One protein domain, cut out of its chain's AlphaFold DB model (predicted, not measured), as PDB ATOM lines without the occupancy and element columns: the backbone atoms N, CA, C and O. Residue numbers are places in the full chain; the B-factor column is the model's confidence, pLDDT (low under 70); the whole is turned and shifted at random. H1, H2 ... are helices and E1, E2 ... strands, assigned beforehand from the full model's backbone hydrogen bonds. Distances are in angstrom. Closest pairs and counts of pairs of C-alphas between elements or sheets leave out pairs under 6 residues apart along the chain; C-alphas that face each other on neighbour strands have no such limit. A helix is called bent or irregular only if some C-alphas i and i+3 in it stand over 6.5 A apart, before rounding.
ATOM      1  N   THR A 367     129.953 100.310 140.804       86.44
ATOM      2  CA  THR A 367     128.690 100.440 140.056       86.44
ATOM      3  C   THR A 367     128.839 101.373 138.854       86.44
ATOM      4  O   THR A 367     129.524 102.395 138.928       86.44
ATOM      5  N   THR A 368     128.167 101.056 137.742       84.50
ATOM      6  CA  THR A 368     128.197 101.875 136.517       84.50
ATOM      7  C   THR A 368     127.788 103.321 136.803       84.50
ATOM      8  O   THR A 368     128.461 104.241 136.354       84.50
ATOM      9  N   ALA A 369     126.777 103.517 137.660       82.81
ATOM     10  CA  ALA A 369     126.326 104.827 138.129       82.81
ATOM     11  C   ALA A 369     127.437 105.668 138.792       82.81
ATOM     12  O   ALA A 369     127.477 106.879 138.615       82.81
ATOM     13  N   THR A 370     128.381 105.052 139.511       86.44
ATOM     14  CA  THR A 370     129.541 105.764 140.077       86.44
ATOM     15  C   THR A 370     130.582 106.145 139.027       86.44
ATOM     16  O   THR A 370     131.308 107.122 139.211       86.44
ATOM     17  N   GLN A 371     130.664 105.404 137.922       81.12
ATOM     18  CA  GLN A 371     131.571 105.721 136.821       81.12
ATOM     19  C   GLN A 371     130.992 106.854 135.956       81.12
ATOM     20  O   GLN A 371     131.677 107.848 135.719       81.12
ATOM     21  N   THR A 372     129.714 106.753 135.571       85.62
ATOM     22  CA  THR A 372     129.006 107.773 134.776       85.62
ATOM     23  C   THR A 372     128.773 109.061 135.566       85.62
ATOM     24  O   THR A 372     129.043 110.150 135.072       85.62
ATOM     25  N   SER A 373     128.328 108.960 136.820       84.62
ATOM     26  CA  SER A 373     128.024 110.098 137.697       84.62
ATOM     27  C   SER A 373     129.152 110.341 138.709       84.62
ATOM     28  O   SER A 373     128.921 110.554 139.902       84.62
ATOM     29  N   SER A 374     130.401 110.306 138.239       83.56
ATOM     30  CA  SER A 374     131.608 110.447 139.069       83.56
ATOM     31  C   SER A 374     131.709 111.805 139.783       83.56
ATOM     32  O   SER A 374     132.084 111.852 140.956       83.56
ATOM     33  N   HIS A 375     131.300 112.898 139.128       84.62
ATOM     34  CA  HIS A 375     131.230 114.237 139.729       84.62
ATOM     35  C   HIS A 375     130.172 114.319 140.842       84.62
ATOM     36  O   HIS A 375     130.471 114.813 141.927       84.62
ATOM     37  N   LEU A 376     128.974 113.767 140.614       83.75
ATOM     38  CA  LEU A 376     127.913 113.674 141.627       83.75
ATOM     39  C   LEU A 376     128.350 112.801 142.813       83.75
ATOM     40  O   LEU A 376     128.141 113.175 143.962       83.75
ATOM     41  N   THR A 377     129.013 111.673 142.541       85.56
ATOM     42  CA  THR A 377     129.566 110.792 143.582       85.56
ATOM     43  C   THR A 377     130.586 111.540 144.445       85.56
ATOM     44  O   THR A 377     130.530 111.452 145.670       85.56
ATOM     45  N   ARG A 378     131.475 112.334 143.830       84.00
ATOM     46  CA  ARG A 378     132.435 113.173 144.563       84.00
ATOM     47  C   ARG A 378     131.732 114.254 145.385       84.00
ATOM     48  O   ARG A 378     132.058 114.396 146.556       84.00
ATOM     49  N   TYR A 379     130.757 114.963 144.812       83.62
ATOM     50  CA  TYR A 379     129.972 115.974 145.530       83.62
ATOM     51  C   TYR A 379     129.271 115.387 146.762       83.62
ATOM     52  O   TYR A 379     129.408 115.933 147.852       83.62
ATOM     53  N   LEU A 380     128.587 114.245 146.619       84.00
ATOM     54  CA  LEU A 380     127.904 113.575 147.729       84.00
ATOM     55  C   LEU A 380     128.886 113.112 148.815       84.00
ATOM     56  O   LEU A 380     128.608 113.301 149.996       84.00
ATOM     57  N   ASN A 381     130.045 112.562 148.436       83.44
ATOM     58  CA  ASN A 381     131.085 112.186 149.396       83.44
ATOM     59  C   ASN A 381     131.649 113.411 150.147       83.44
ATOM     60  O   ASN A 381     131.782 113.356 151.365       83.44
ATOM     61  N   CYS A 382     131.918 114.530 149.464       77.69
ATOM     62  CA  CYS A 382     132.387 115.764 150.109       77.69
ATOM     63  C   CYS A 382     131.311 116.423 150.991       77.69
ATOM     64  O   CYS A 382     131.626 116.910 152.071       77.69
ATOM     65  N   PHE A 383     130.042 116.408 150.570       78.88
ATOM     66  CA  PHE A 383     128.904 116.883 151.366       78.88
ATOM     67  C   PHE A 383     128.771 116.106 152.682       78.88
ATOM     68  O   PHE A 383     128.562 116.705 153.736       78.88
ATOM     69  N   VAL A 384     128.943 114.780 152.635       71.88
ATOM     70  CA  VAL A 384     129.008 113.932 153.833       71.88
ATOM     71  C   VAL A 384     130.219 114.301 154.686       71.88
ATOM     72  O   VAL A 384     130.041 114.598 155.862       71.88
ATOM     73  N   ASP A 385     131.423 114.336 154.110       68.25
ATOM     74  CA  ASP A 385     132.677 114.583 154.838       68.25
ATOM     75  C   ASP A 385     132.653 115.912 155.617       68.25
ATOM     76  O   ASP A 385     132.916 115.925 156.818       68.25
ATOM     77  N   ILE A 386     132.201 117.002 154.979       64.19
ATOM     78  CA  ILE A 386     132.035 118.332 155.598       64.19
ATOM     79  C   ILE A 386     131.096 118.288 156.817       64.19
ATOM     80  O   ILE A 386     131.359 118.950 157.819       64.19
ATOM     81  N   ILE A 387     130.016 117.501 156.764       60.78
ATOM     82  CA  ILE A 387     129.048 117.383 157.868       60.78
ATOM     83  C   ILE A 387     129.530 116.383 158.943       60.78
ATOM     84  O   ILE A 387     129.163 116.507 160.113       60.78
ATOM     85  N   PHE A 388     130.385 115.419 158.585       60.00
ATOM     86  CA  PHE A 388     130.855 114.340 159.465       60.00
ATOM     87  C   PHE A 388     132.213 114.569 160.149       60.00
ATOM     88  O   PHE A 388     132.624 113.703 160.923       60.00
ATOM     89  N   GLN A 389     132.874 115.725 159.982       48.12
ATOM     90  CA  GLN A 389     134.204 116.031 160.561       48.12
ATOM     91  C   GLN A 389     134.361 115.838 162.095       48.12
ATOM     92  O   GLN A 389     135.471 115.940 162.611       48.12
ATOM     93  N   LYS A 390     133.288 115.537 162.843       42.19
ATOM     94  CA  LYS A 390     133.329 115.176 164.275       42.19
ATOM     95  C   LYS A 390     133.401 113.673 164.597       42.19
ATOM     96  O   LYS A 390     133.606 113.356 165.764       42.19
ATOM     97  N   TYR A 391     133.246 112.756 163.636       41.34
ATOM     98  CA  TYR A 391     133.174 111.307 163.910       41.34
ATOM     99  C   TYR A 391     134.056 110.473 162.967       41.34
ATOM    100  O   TYR A 391     133.617 110.016 161.916       41.34
ATOM    101  N   VAL A 392     135.306 110.228 163.371       36.06
ATOM    102  CA  VAL A 392     136.309 109.503 162.559       36.06
ATOM    103  C   VAL A 392     136.260 107.969 162.759       36.06
ATOM    104  O   VAL A 392     136.751 107.216 161.919       36.06
ATOM    105  N   ASP A 393     135.583 107.474 163.803       36.69
ATOM    106  CA  ASP A 393     135.524 106.043 164.180       36.69
ATOM    107  C   ASP A 393     134.445 105.202 163.451       36.69
ATOM    108  O   ASP A 393     134.095 104.090 163.863       36.69
ATOM    109  N   ILE A 394     133.920 105.703 162.327       43.03
ATOM    110  CA  ILE A 394     132.780 105.123 161.584       43.03
ATOM    111  C   ILE A 394     133.092 103.758 160.923       43.03
ATOM    112  O   ILE A 394     132.190 103.061 160.464       43.03
ATOM    113  N   PHE A 395     134.340 103.278 160.941       45.62
ATOM    114  CA  PHE A 395     134.732 102.001 160.315       45.62
ATOM    115  C   PHE A 395     134.257 100.717 161.028       45.62
ATOM    116  O   PHE A 395     134.650  99.605 160.656       45.62
ATOM    117  N   HIS A 396     133.340 100.842 161.987       42.81
ATOM    118  CA  HIS A 396     132.537  99.736 162.493       42.81
ATOM    119  C   HIS A 396     131.571  99.245 161.401       42.81
ATOM    120  O   HIS A 396     130.570  99.882 161.087       42.81
ATOM    121  N   CYS A 397     131.865  98.079 160.814       50.00
ATOM    122  CA  CYS A 397     131.130  97.480 159.684       50.00
ATOM    123  C   CYS A 397     129.735  96.911 160.061       50.00
ATOM    124  O   CYS A 397     129.318  95.876 159.532       50.00
ATOM    125  N   SER A 398     129.053  97.552 161.010       59.28
ATOM    126  CA  SER A 398     127.842  97.096 161.699       59.28
ATOM    127  C   SER A 398     126.722  98.138 161.755       59.28
ATOM    128  O   SER A 398     125.651  97.806 162.247       59.28
ATOM    129  N   PHE A 399     126.942  99.364 161.270       75.00
ATOM    130  CA  PHE A 399     125.945 100.438 161.278       75.00
ATOM    131  C   PHE A 399     125.764 101.051 159.884       75.00
ATOM    132  O   PHE A 399     126.703 101.104 159.087       75.00
ATOM    133  N   ASN A 400     124.548 101.526 159.619       84.06
ATOM    134  CA  ASN A 400     124.202 102.350 158.465       84.06
ATOM    135  C   ASN A 400     123.861 103.773 158.929       84.06
ATOM    136  O   ASN A 400     123.425 103.976 160.063       84.06
ATOM    137  N   HIS A 401     123.993 104.747 158.029       84.00
ATOM    138  CA  HIS A 401     123.551 106.124 158.254       84.00
ATOM    139  C   HIS A 401     122.487 106.513 157.225       84.00
ATOM    140  O   HIS A 401     122.617 106.189 156.045       84.00
ATOM    141  N   SER A 402     121.451 107.230 157.653       87.56
ATOM    142  CA  SER A 402     120.389 107.743 156.785       87.56
ATOM    143  C   SER A 402     120.182 109.243 156.977       87.56
ATOM    144  O   SER A 402     120.254 109.746 158.094       87.56
ATOM    145  N   LEU A 403     119.892 109.939 155.879       86.19
ATOM    146  CA  LEU A 403     119.467 111.336 155.833       86.19
ATOM    147  C   LEU A 403     118.292 111.452 154.854       86.19
ATOM    148  O   LEU A 403     118.340 110.876 153.765       86.19
ATOM    149  N   SER A 404     117.258 112.213 155.214       86.06
ATOM    150  CA  SER A 404     116.159 112.576 154.318       86.06
ATOM    151  C   SER A 404     116.052 114.091 154.114       86.06
ATOM    152  O   SER A 404     116.351 114.887 155.009       86.06
ATOM    153  N   LEU A 405     115.675 114.491 152.900       83.62
ATOM    154  CA  LEU A 405     115.580 115.878 152.443       83.62
ATOM    155  C   LEU A 405     114.353 116.052 151.534       83.62
ATOM    156  O   LEU A 405     113.916 115.110 150.884       83.62
ATOM    157  N   GLY A 406     113.834 117.275 151.429       84.44
ATOM    158  CA  GLY A 406     112.798 117.639 150.450       84.44
ATOM    159  C   GLY A 406     111.350 117.270 150.799       84.44
ATOM    160  O   GLY A 406     110.448 117.831 150.179       84.44
ATOM    161  N   GLN A 407     111.091 116.417 151.801       84.25
ATOM    162  CA  GLN A 407     109.723 116.254 152.304       84.25
ATOM    163  C   GLN A 407     109.212 117.518 153.019       84.25
ATOM    164  O   GLN A 407     109.999 118.320 153.541       84.25
ATOM    165  N   ILE A 408     107.886 117.648 153.044       81.25
ATOM    166  CA  ILE A 408     107.124 118.703 153.725       81.25
ATOM    167  C   ILE A 408     106.792 118.254 155.153       81.25
ATOM    168  O   ILE A 408     107.071 118.974 156.109       81.25
ATOM    169  N   SER A 409     106.259 117.037 155.300       83.81
ATOM    170  CA  SER A 409     105.893 116.431 156.583       83.81
ATOM    171  C   SER A 409     106.235 114.930 156.613       83.81
ATOM    172  O   SER A 409     106.407 114.291 155.569       83.81
ATOM    173  N   GLY A 410     106.377 114.365 157.818       83.75
ATOM    174  CA  GLY A 410     106.637 112.936 158.040       83.75
ATOM    175  C   GLY A 410     107.988 112.422 157.513       83.75
ATOM    176  O   GLY A 410     108.995 113.134 157.463       83.75
ATOM    177  N   GLY A 411     108.023 111.145 157.124       82.31
ATOM    178  CA  GLY A 411     109.188 110.536 156.474       82.31
ATOM    179  C   GLY A 411     110.354 110.161 157.386       82.31
ATOM    180  O   GLY A 411     111.457 109.952 156.870       82.31
ATOM    181  N   GLY A 412     110.135 110.060 158.702       85.38
ATOM    182  CA  GLY A 412     111.117 109.510 159.641       85.38
ATOM    183  C   GLY A 412     111.427 108.030 159.379       85.38
ATOM    184  O   GLY A 412     110.757 107.364 158.584       85.38
ATOM    185  N   LEU A 413     112.453 107.502 160.044       86.81
ATOM    186  CA  LEU A 413     112.820 106.087 159.985       86.81
ATOM    187  C   LEU A 413     112.330 105.386 161.257       86.81
ATOM    188  O   LEU A 413     112.837 105.641 162.346       86.81
ATOM    189  N   TRP A 414     111.340 104.511 161.118       87.62
ATOM    190  CA  TRP A 414     110.948 103.566 162.159       87.62
ATOM    191  C   TRP A 414     112.012 102.474 162.304       87.62
ATOM    192  O   TRP A 414     112.505 101.972 161.292       87.62
ATOM    193  N   ILE A 415     112.363 102.123 163.545       86.56
ATOM    194  CA  ILE A 415     113.361 101.105 163.898       86.56
ATOM    195  C   ILE A 415     112.828 100.240 165.054       86.56
ATOM    196  O   ILE A 415     112.363 100.758 166.069       86.56
ATOM    197  N   GLU A 416     112.934  98.922 164.904       84.94
ATOM    198  CA  GLU A 416     112.585  97.884 165.885       84.94
ATOM    199  C   GLU A 416     113.329  98.031 167.232       84.94
ATOM    200  O   GLU A 416     114.545  98.233 167.282       84.94
ATOM    201  N   LYS A 417     112.598  97.894 168.347       80.06
ATOM    202  CA  LYS A 417     113.109  98.009 169.722       80.06
ATOM    203  C   LYS A 417     113.404  96.618 170.295       80.06
ATOM    204  O   LYS A 417     112.492  95.864 170.624       80.06
ATOM    205  N   GLY A 434     108.684  99.346 168.135       79.06
ATOM    206  CA  GLY A 434     109.779 100.138 167.584       79.06
ATOM    207  C   GLY A 434     109.469 101.627 167.567       79.06
ATOM    208  O   GLY A 434     108.310 102.033 167.656       79.06
ATOM    209  N   GLN A 435     110.513 102.443 167.468       82.25
ATOM    210  CA  GLN A 435     110.441 103.896 167.588       82.25
ATOM    211  C   GLN A 435     110.653 104.569 166.228       82.25
ATOM    212  O   GLN A 435     111.483 104.138 165.430       82.25
ATOM    213  N   VAL A 436     109.914 105.650 165.956       85.56
ATOM    214  CA  VAL A 436     110.182 106.522 164.803       85.56
ATOM    215  C   VAL A 436     111.267 107.527 165.176       85.56
ATOM    216  O   VAL A 436     111.109 108.303 166.116       85.56
ATOM    217  N   HIS A 437     112.355 107.531 164.411       84.81
ATOM    218  CA  HIS A 437     113.462 108.466 164.550       84.81
ATOM    219  C   HIS A 437     113.442 109.489 163.407       84.81
ATOM    220  O   HIS A 437     113.329 109.143 162.227       84.81
ATOM    221  N   GLU A 438     113.569 110.769 163.745       84.94
ATOM    222  CA  GLU A 438     113.619 111.855 162.766       84.94
ATOM    223  C   GLU A 438     114.983 111.881 162.053       84.94
ATOM    224  O   GLU A 438     116.015 112.132 162.672       84.94
ATOM    225  N   ASN A 439     114.988 111.662 160.734       86.56
ATOM    226  CA  ASN A 439     116.177 111.786 159.878       86.56
ATOM    227  C   ASN A 439     116.072 112.945 158.863       86.56
ATOM    228  O   ASN A 439     116.841 112.999 157.904       86.56
ATOM    229  N   TYR A 440     115.114 113.863 159.033       85.56
ATOM    230  CA  TYR A 440     114.961 115.024 158.154       85.56
ATOM    231  C   TYR A 440     116.042 116.062 158.452       85.56
ATOM    232  O   TYR A 440     116.146 116.538 159.581       85.56
ATOM    233  N   LYS A 441     116.871 116.400 157.452       83.31
ATOM    234  CA  LYS A 441     118.029 117.317 157.585       83.31
ATOM    235  C   LYS A 441     119.037 116.919 158.690       83.31
ATOM    236  O   LYS A 441     119.930 117.697 159.013       83.31
ATOM    237  N   LYS A 442     118.918 115.708 159.247       82.56
ATOM    238  CA  LYS A 442     119.692 115.160 160.370       82.56
ATOM    239  C   LYS A 442     120.178 113.763 159.996       82.56
ATOM    240  O   LYS A 442     119.394 112.953 159.509       82.56
ATOM    241  N   PHE A 443     121.454 113.470 160.234       83.19
ATOM    242  CA  PHE A 443     121.983 112.120 160.041       83.19
ATOM    243  C   PHE A 443     121.575 111.205 161.198       83.19
ATOM    244  O   PHE A 443     121.880 111.479 162.356       83.19
ATOM    245  N   LEU A 444     120.920 110.096 160.862       84.25
ATOM    246  CA  LEU A 444     120.510 109.043 161.783       84.25
ATOM    247  C   LEU A 444     121.380 107.800 161.576       84.25
ATOM    248  O   LEU A 444     121.386 107.227 160.488       84.25
ATOM    249  N   THR A 445     122.079 107.366 162.623       85.56
ATOM    250  CA  THR A 445     122.859 106.117 162.649       85.56
ATOM    251  C   THR A 445     122.009 104.984 163.222       85.56
ATOM    252  O   THR A 445     121.383 105.172 164.262       85.56
ATOM    253  N   PHE A 446     121.994 103.812 162.582       83.06
ATOM    254  CA  PHE A 446     121.192 102.662 163.021       83.06
ATOM    255  C   PHE A 446     121.844 101.305 162.708       83.06
ATOM    256  O   PHE A 446     122.664 101.186 161.797       83.06
ATOM    257  N   ASP A 447     121.477 100.274 163.476       81.75
ATOM    258  CA  ASP A 447     121.840  98.872 163.221       81.75
ATOM    259  C   ASP A 447     120.963  98.322 162.076       81.75
ATOM    260  O   ASP A 447     119.750  98.202 162.254       81.75
ATOM    261  N   PRO A 448     121.524  97.975 160.901       79.25
ATOM    262  CA  PRO A 448     120.746  97.517 159.753       79.25
ATOM    263  C   PRO A 448     120.214  96.084 159.896       79.25
ATOM    264  O   PRO A 448     119.513  95.622 158.998       79.25
ATOM    265  N   HIS A 449     120.552  95.372 160.979       81.00
ATOM    266  CA  HIS A 449     119.985  94.056 161.295       81.00
ATOM    267  C   HIS A 449     118.678  94.155 162.102       81.00
ATOM    268  O   HIS A 449     117.992  93.147 162.244       81.00
ATOM    269  N   LEU A 450     118.335  95.341 162.618       80.50
ATOM    270  CA  LEU A 450     116.995  95.646 163.129       80.50
ATOM    271  C   LEU A 450     116.029  95.821 161.958       80.50
ATOM    272  O   LEU A 450     116.402  96.403 160.932       80.50
ATOM    273  N   LYS A 451     114.772  95.399 162.112       79.56
ATOM    274  CA  LYS A 451     113.730  95.772 161.147       79.56
ATOM    275  C   LYS A 451     113.548  97.290 161.170       79.56
ATOM    276  O   LYS A 451     113.492  97.911 162.229       79.56
ATOM    277  N   HIS A 452     113.486  97.891 159.987       85.06
ATOM    278  CA  HIS A 452     113.380  99.337 159.828       85.06
ATOM    279  C   HIS A 452     112.548  99.691 158.594       85.06
ATOM    280  O   HIS A 452     112.593  98.996 157.580       85.06
ATOM    281  N   ALA A 453     111.786 100.780 158.679       84.44
ATOM    282  CA  ALA A 453     110.874 101.222 157.627       84.44
ATOM    283  C   ALA A 453     110.804 102.752 157.577       84.44
ATOM    284  O   ALA A 453     110.855 103.420 158.605       84.44
ATOM    285  N   THR A 454     110.668 103.336 156.386       85.81
ATOM    286  CA  THR A 454     110.356 104.769 156.278       85.81
ATOM    287  C   THR A 454     108.868 104.981 156.571       85.81
ATOM    288  O   THR A 454     108.021 104.367 155.927       85.81
ATOM    289  N   GLN A 455     108.561 105.857 157.528       84.50
ATOM    290  CA  GLN A 455     107.207 106.334 157.818       84.50
ATOM    291  C   GLN A 455     106.620 107.058 156.593       84.50
ATOM    292  O   GLN A 455     107.367 107.672 155.833       84.50
ATOM    293  N   ALA A 456     105.294 107.049 156.430       84.69
ATOM    294  CA  ALA A 456     104.616 107.886 155.437       84.69
ATOM    295  C   ALA A 456     105.067 109.364 155.515       84.69
ATOM    296  O   ALA A 456     105.408 109.874 156.587       84.69
ATOM    297  N   TRP A 457     105.094 110.033 154.363       87.06
ATOM    298  CA  TRP A 457     105.574 111.406 154.210       87.06
ATOM    299  C   TRP A 457     104.771 112.158 153.152       87.06
ATOM    300  O   TRP A 457     104.076 111.557 152.333       87.06
ATOM    301  N   GLU A 458     104.938 113.473 153.138       84.19
ATOM    302  CA  GLU A 458     104.308 114.388 152.193       84.19
ATOM    303  C   GLU A 458     105.366 115.110 151.345       84.19
ATOM    304  O   GLU A 458     106.414 115.521 151.851       84.19
ATOM    305  N   GLY A 459     105.112 115.269 150.045       84.19
ATOM    306  CA  GLY A 459     106.041 115.912 149.110       84.19
ATOM    307  C   GLY A 459     107.228 115.041 148.657       84.19
ATOM    308  O   GLY A 459     107.250 113.817 148.803       84.19
ATOM    309  N   ASN A 460     108.228 115.690 148.056       83.19
ATOM    310  CA  ASN A 460     109.309 115.033 147.313       83.19
ATOM    311  C   ASN A 460     110.496 114.649 148.215       83.19
ATOM    312  O   ASN A 460     111.483 115.380 148.310       83.19
ATOM    313  N   ARG A 461     110.414 113.482 148.866       83.62
ATOM    314  CA  ARG A 461     111.474 112.954 149.741       83.62
ATOM    315  C   ARG A 461     112.646 112.349 148.963       83.62
ATOM    316  O   ARG A 461     112.528 111.290 148.353       83.62
ATOM    317  N   TRP A 462     113.812 112.961 149.109       84.44
ATOM    318  CA  TRP A 462     115.112 112.409 148.737       84.44
ATOM    319  C   TRP A 462     115.694 111.659 149.936       84.44
ATOM    320  O   TRP A 462     115.792 112.219 151.028       84.44
ATOM    321  N   GLY A 463     116.071 110.392 149.753       83.25
ATOM    322  CA  GLY A 463     116.680 109.563 150.795       83.25
ATOM    323  C   GLY A 463     118.121 109.199 150.451       83.25
ATOM    324  O   GLY A 463     118.361 108.521 149.456       83.25
ATOM    325  N   LEU A 464     119.071 109.609 151.289       84.94
ATOM    326  CA  LEU A 464     120.468 109.186 151.212       84.94
ATOM    327  C   LEU A 464     120.729 108.121 152.285       84.94
ATOM    328  O   LEU A 464     120.362 108.301 153.449       84.94
ATOM    329  N   ILE A 465     121.342 107.002 151.890       84.94
ATOM    330  CA  ILE A 465     121.668 105.878 152.781       84.94
ATOM    331  C   ILE A 465     123.117 105.454 152.548       84.94
ATOM    332  O   ILE A 465     123.492 105.035 151.453       84.94
ATOM    333  N   PHE A 466     123.916 105.519 153.607       84.31
ATOM    334  CA  PHE A 466     125.333 105.177 153.619       84.31
ATOM    335  C   PHE A 466     125.521 103.873 154.393       84.31
ATOM    336  O   PHE A 466     125.029 103.734 155.514       84.31
ATOM    337  N   HIS A 467     126.204 102.908 153.782       79.75
ATOM    338  CA  HIS A 467     126.396 101.568 154.330       79.75
ATOM    339  C   HIS A 467     127.801 101.052 154.001       79.75
ATOM    340  O   HIS A 467     128.316 101.275 152.902       79.75
ATOM    341  N   THR A 468     128.424 100.326 154.933       77.06
ATOM    342  CA  THR A 468     129.755  99.741 154.711       77.06
ATOM    343  C   THR A 468     129.633  98.310 154.197       77.06
ATOM    344  O   THR A 468     129.196  97.402 154.905       77.06
ATOM    345  N   THR A 469     130.064  98.067 152.959       73.25
ATOM    346  CA  THR A 469     130.085  96.717 152.386       73.25
ATOM    347  C   THR A 469     131.185  95.872 153.038       73.25
ATOM    348  O   THR A 469     132.373  96.129 152.853       73.25
ATOM    349  N   ARG A 470     130.806  94.802 153.758       67.25
ATOM    350  CA  ARG A 470     131.741  93.863 154.435       67.25
ATOM    351  C   ARG A 470     132.870  93.360 153.517       67.25
ATOM    352  O   ARG A 470     133.982  93.083 153.963       67.25
ATOM    353  N   SER A 471     132.589  93.271 152.218       67.56
ATOM    354  CA  SER A 471     133.527  92.880 151.167       67.56
ATOM    355  C   SER A 471     134.732  93.814 150.999       67.56
ATOM    356  O   SER A 471     135.750  93.347 150.493       67.56
ATOM    357  N   ILE A 472     134.682  95.081 151.442       71.38
ATOM    358  CA  ILE A 472     135.754  96.079 151.239       71.38
ATOM    359  C   ILE A 472     137.129  95.607 151.739       71.38
ATOM    360  O   ILE A 472     138.160  95.946 151.155       71.38
ATOM    361  N   LEU A 473     137.159  94.752 152.768       69.25
ATOM    362  CA  LEU A 473     138.372  94.120 153.301       69.25
ATOM    363  C   LEU A 473     139.083  93.211 152.278       69.25
ATOM    364  O   LEU A 473     140.303  93.077 152.325       69.25
ATOM    365  N   ARG A 474     138.330  92.612 151.346       68.44
ATOM    366  CA  ARG A 474     138.807  91.666 150.319       68.44
ATOM    367  C   ARG A 474     139.054  92.316 148.949       68.44
ATOM    368  O   ARG A 474     139.716  91.707 148.114       68.44
ATOM    369  N   VAL A 475     138.558  93.535 148.726       75.31
ATOM    370  CA  VAL A 475     138.675  94.264 147.449       75.31
ATOM    371  C   VAL A 475     140.139  94.558 147.097       75.31
ATOM    372  O   VAL A 475     140.888  95.109 147.913       75.31
ATOM    373  N   GLY A 476     140.519  94.233 145.855       78.12
ATOM    374  CA  GLY A 476     141.844  94.484 145.281       78.12
ATOM    375  C   GLY A 476     142.195  95.971 145.136       78.12
ATOM    376  O   GLY A 476     141.332  96.850 145.155       78.12
ATOM    377  N   ASP A 477     143.488  96.273 144.998       79.88
ATOM    378  CA  ASP A 477     143.964  97.654 145.133       79.88
ATOM    379  C   ASP A 477     143.561  98.581 143.972       79.88
ATOM    380  O   ASP A 477     143.376  99.772 144.213       79.88
ATOM    381  N   GLU A 478     143.298  98.060 142.769       83.69
ATOM    382  CA  GLU A 478     142.799  98.864 141.637       83.69
ATOM    383  C   GLU A 478     141.369  99.375 141.860       83.69
ATOM    384  O   GLU A 478     141.109 100.571 141.736       83.69
ATOM    385  N   LEU A 479     140.450  98.512 142.310       84.88
ATOM    386  CA  LEU A 479     139.094  98.929 142.691       84.88
ATOM    387  C   LEU A 479     139.134  99.925 143.869       84.88
ATOM    388  O   LEU A 479     138.384 100.901 143.886       84.88
ATOM    389  N   ARG A 480     140.075  99.755 144.812       83.38
ATOM    390  CA  ARG A 480     140.330 100.736 145.885       83.38
ATOM    391  C   ARG A 480     140.871 102.077 145.355       83.38
ATOM    392  O   ARG A 480     140.531 103.112 145.922       83.38
ATOM    393  N   LYS A 481     141.691 102.105 144.293       85.44
ATOM    394  CA  LYS A 481     142.099 103.359 143.620       85.44
ATOM    395  C   LYS A 481     140.902 104.025 142.937       85.44
ATOM    396  O   LYS A 481     140.701 105.221 143.131       85.44
ATOM    397  N   GLY A 482     140.092 103.261 142.200       84.88
ATOM    398  CA  GLY A 482     138.902 103.765 141.505       84.88
ATOM    399  C   GLY A 482     137.900 104.430 142.452       84.88
ATOM    400  O   GLY A 482     137.494 105.566 142.219       84.88
ATOM    401  N   LEU A 483     137.587 103.778 143.577       85.25
ATOM    402  CA  LEU A 483     136.710 104.333 144.616       85.25
ATOM    403  C   LEU A 483     137.281 105.612 145.259       85.25
ATOM    404  O   LEU A 483     136.535 106.566 145.475       85.25
ATOM    405  N   ARG A 484     138.600 105.697 145.497       85.56
ATOM    406  CA  ARG A 484     139.228 106.947 145.967       85.56
ATOM    407  C   ARG A 484     139.183 108.068 144.920       85.56
ATOM    408  O   ARG A 484     138.973 109.215 145.292       85.56
ATOM    409  N   LYS A 485     139.311 107.767 143.619       85.75
ATOM    410  CA  LYS A 485     139.239 108.771 142.529       85.75
ATOM    411  C   LYS A 485     137.884 109.504 142.484       85.75
ATOM    412  O   LYS A 485     137.828 110.671 142.089       85.75
ATOM    413  N   VAL A 486     136.808 108.846 142.922       83.69
ATOM    414  CA  VAL A 486     135.449 109.416 143.055       83.69
ATOM    415  C   VAL A 486     135.114 109.883 144.485       83.69
ATOM    416  O   VAL A 486     133.963 110.190 144.784       83.69
ATOM    417  N   GLY A 487     136.114 109.971 145.368       80.12
ATOM    418  CA  GLY A 487     135.996 110.593 146.689       80.12
ATOM    419  C   GLY A 487     135.550 109.691 147.843       80.12
ATOM    420  O   GLY A 487     135.324 110.218 148.924       80.12
TER     421      GLY A 487
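This is residues 367 to 417 and 434 to 487 of the 884 residues of the protein "GIP protein" of Symbiodinium natans (UniProt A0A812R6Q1). Two lobes stand side by side: in one, the long antiparallel pair of bent strands E1 and E6 folds back at its far end like a V into the small sheet E3 - E2 - E5, with E4 beside E1; in the other, the helices H1, H2, H3 and H4 form a loose, open ring with few contacts. The two sheets are separate arms of the V, and no helix packs on either of them. The printed part has 105 residues, with four named helices and six named strands in the order H1 H2 E1 E2 E3 E4 E5 E6 H3 H4; the class is mixed, helices and strands. The sheets, of order E4 - E1 - E6 and E3 - E2 - E5, are each antiparallel throughout. The whole is only just compact, close to loose, with a radius of gyration of the C-alphas of 15.3 A, and only just elongated, spanning 42 by 28 by 28 A.

In the first sheet the inner strand E1, residues 400 to 410, has the edge strand E6, residues 457 to 467, as an antiparallel neighbour at 171 degrees. N 401 and O 466 are within hydrogen-bond range at 2.9 A, and N 408 and O 458 at 2.8 A. E1 bends by 117 degrees at residue 407, and E6 bends by 97 degrees at residue 460. The other edge strand, E4, residues 444 to 446, is antiparallel to E1 at 134 degrees, with N 402 and O 444 2.8 A apart. This sheet is twisted, its C-alphas lying up to 4.3 A off the best plane. In the second sheet the inner strand E2, residues 413 to 416, is antiparallel to E5, residues 452 to 454, at 158 degrees, with N 414 and O 453 2.8 A apart. E2 is also antiparallel to E3, residues 434 to 437, at 155 degrees, with N 437 and O 413 2.8 A apart. Between the sheets, the closest C-alphas of E3 and E4 are those of His 437 and Leu 444, 7.6 A apart. E1 and E2 are only just apart, at 8.4 A. H1, residues 368 to 372, is close to but not clearly touching H2, residues 374 to 388; their closest C-alphas, of Thr 370 and Thr 377, are 6.1 A apart. H2 and H4, residues 477 to 485, are near each other, with 7 pairs of C-alphas within 10 A. H3, residues 470 to 473, is only just apart from H4, at 8.4 A. Every O i to N i+4 pair is within hydrogen-bond range in H1, H2 and H4; H3 is too short for such a pair.

H1 measures 6.2 A from its first C-alpha, 368, at (128.197, 101.875, 136.517). H2 is 20.8 A long, E1 20.5 A and E6 23.0 A. E2 measures 10.1 A, E3 9.6 A, E4 6.5 A and E5 7.2 A. E1 begins with C-alpha 400 at (124.202, 102.350, 158.465). H3 is only just irregular, with C-alphas 470 and 473 6.7 A apart. H4 is 12.4 A long and ends with C-alpha 485 at (139.239, 108.771, 142.529).

The two C-alphas farthest apart, those of Ser 409 and Asp 477, are 44.0 A apart. Residues 418 to 433 are cut out, and C-alphas 417 and 434 are 4.5 A apart across the cut. Of the links that are printed whole, the one from H2 to E1 is long, with 11 residues. Residues 473 to 479, of which 477 to 479 belong to H4, stand free. The mean pLDDT of the printed part is 78.1; residues 385 to 398, 470 to 471 and 473 to 474 are under 70.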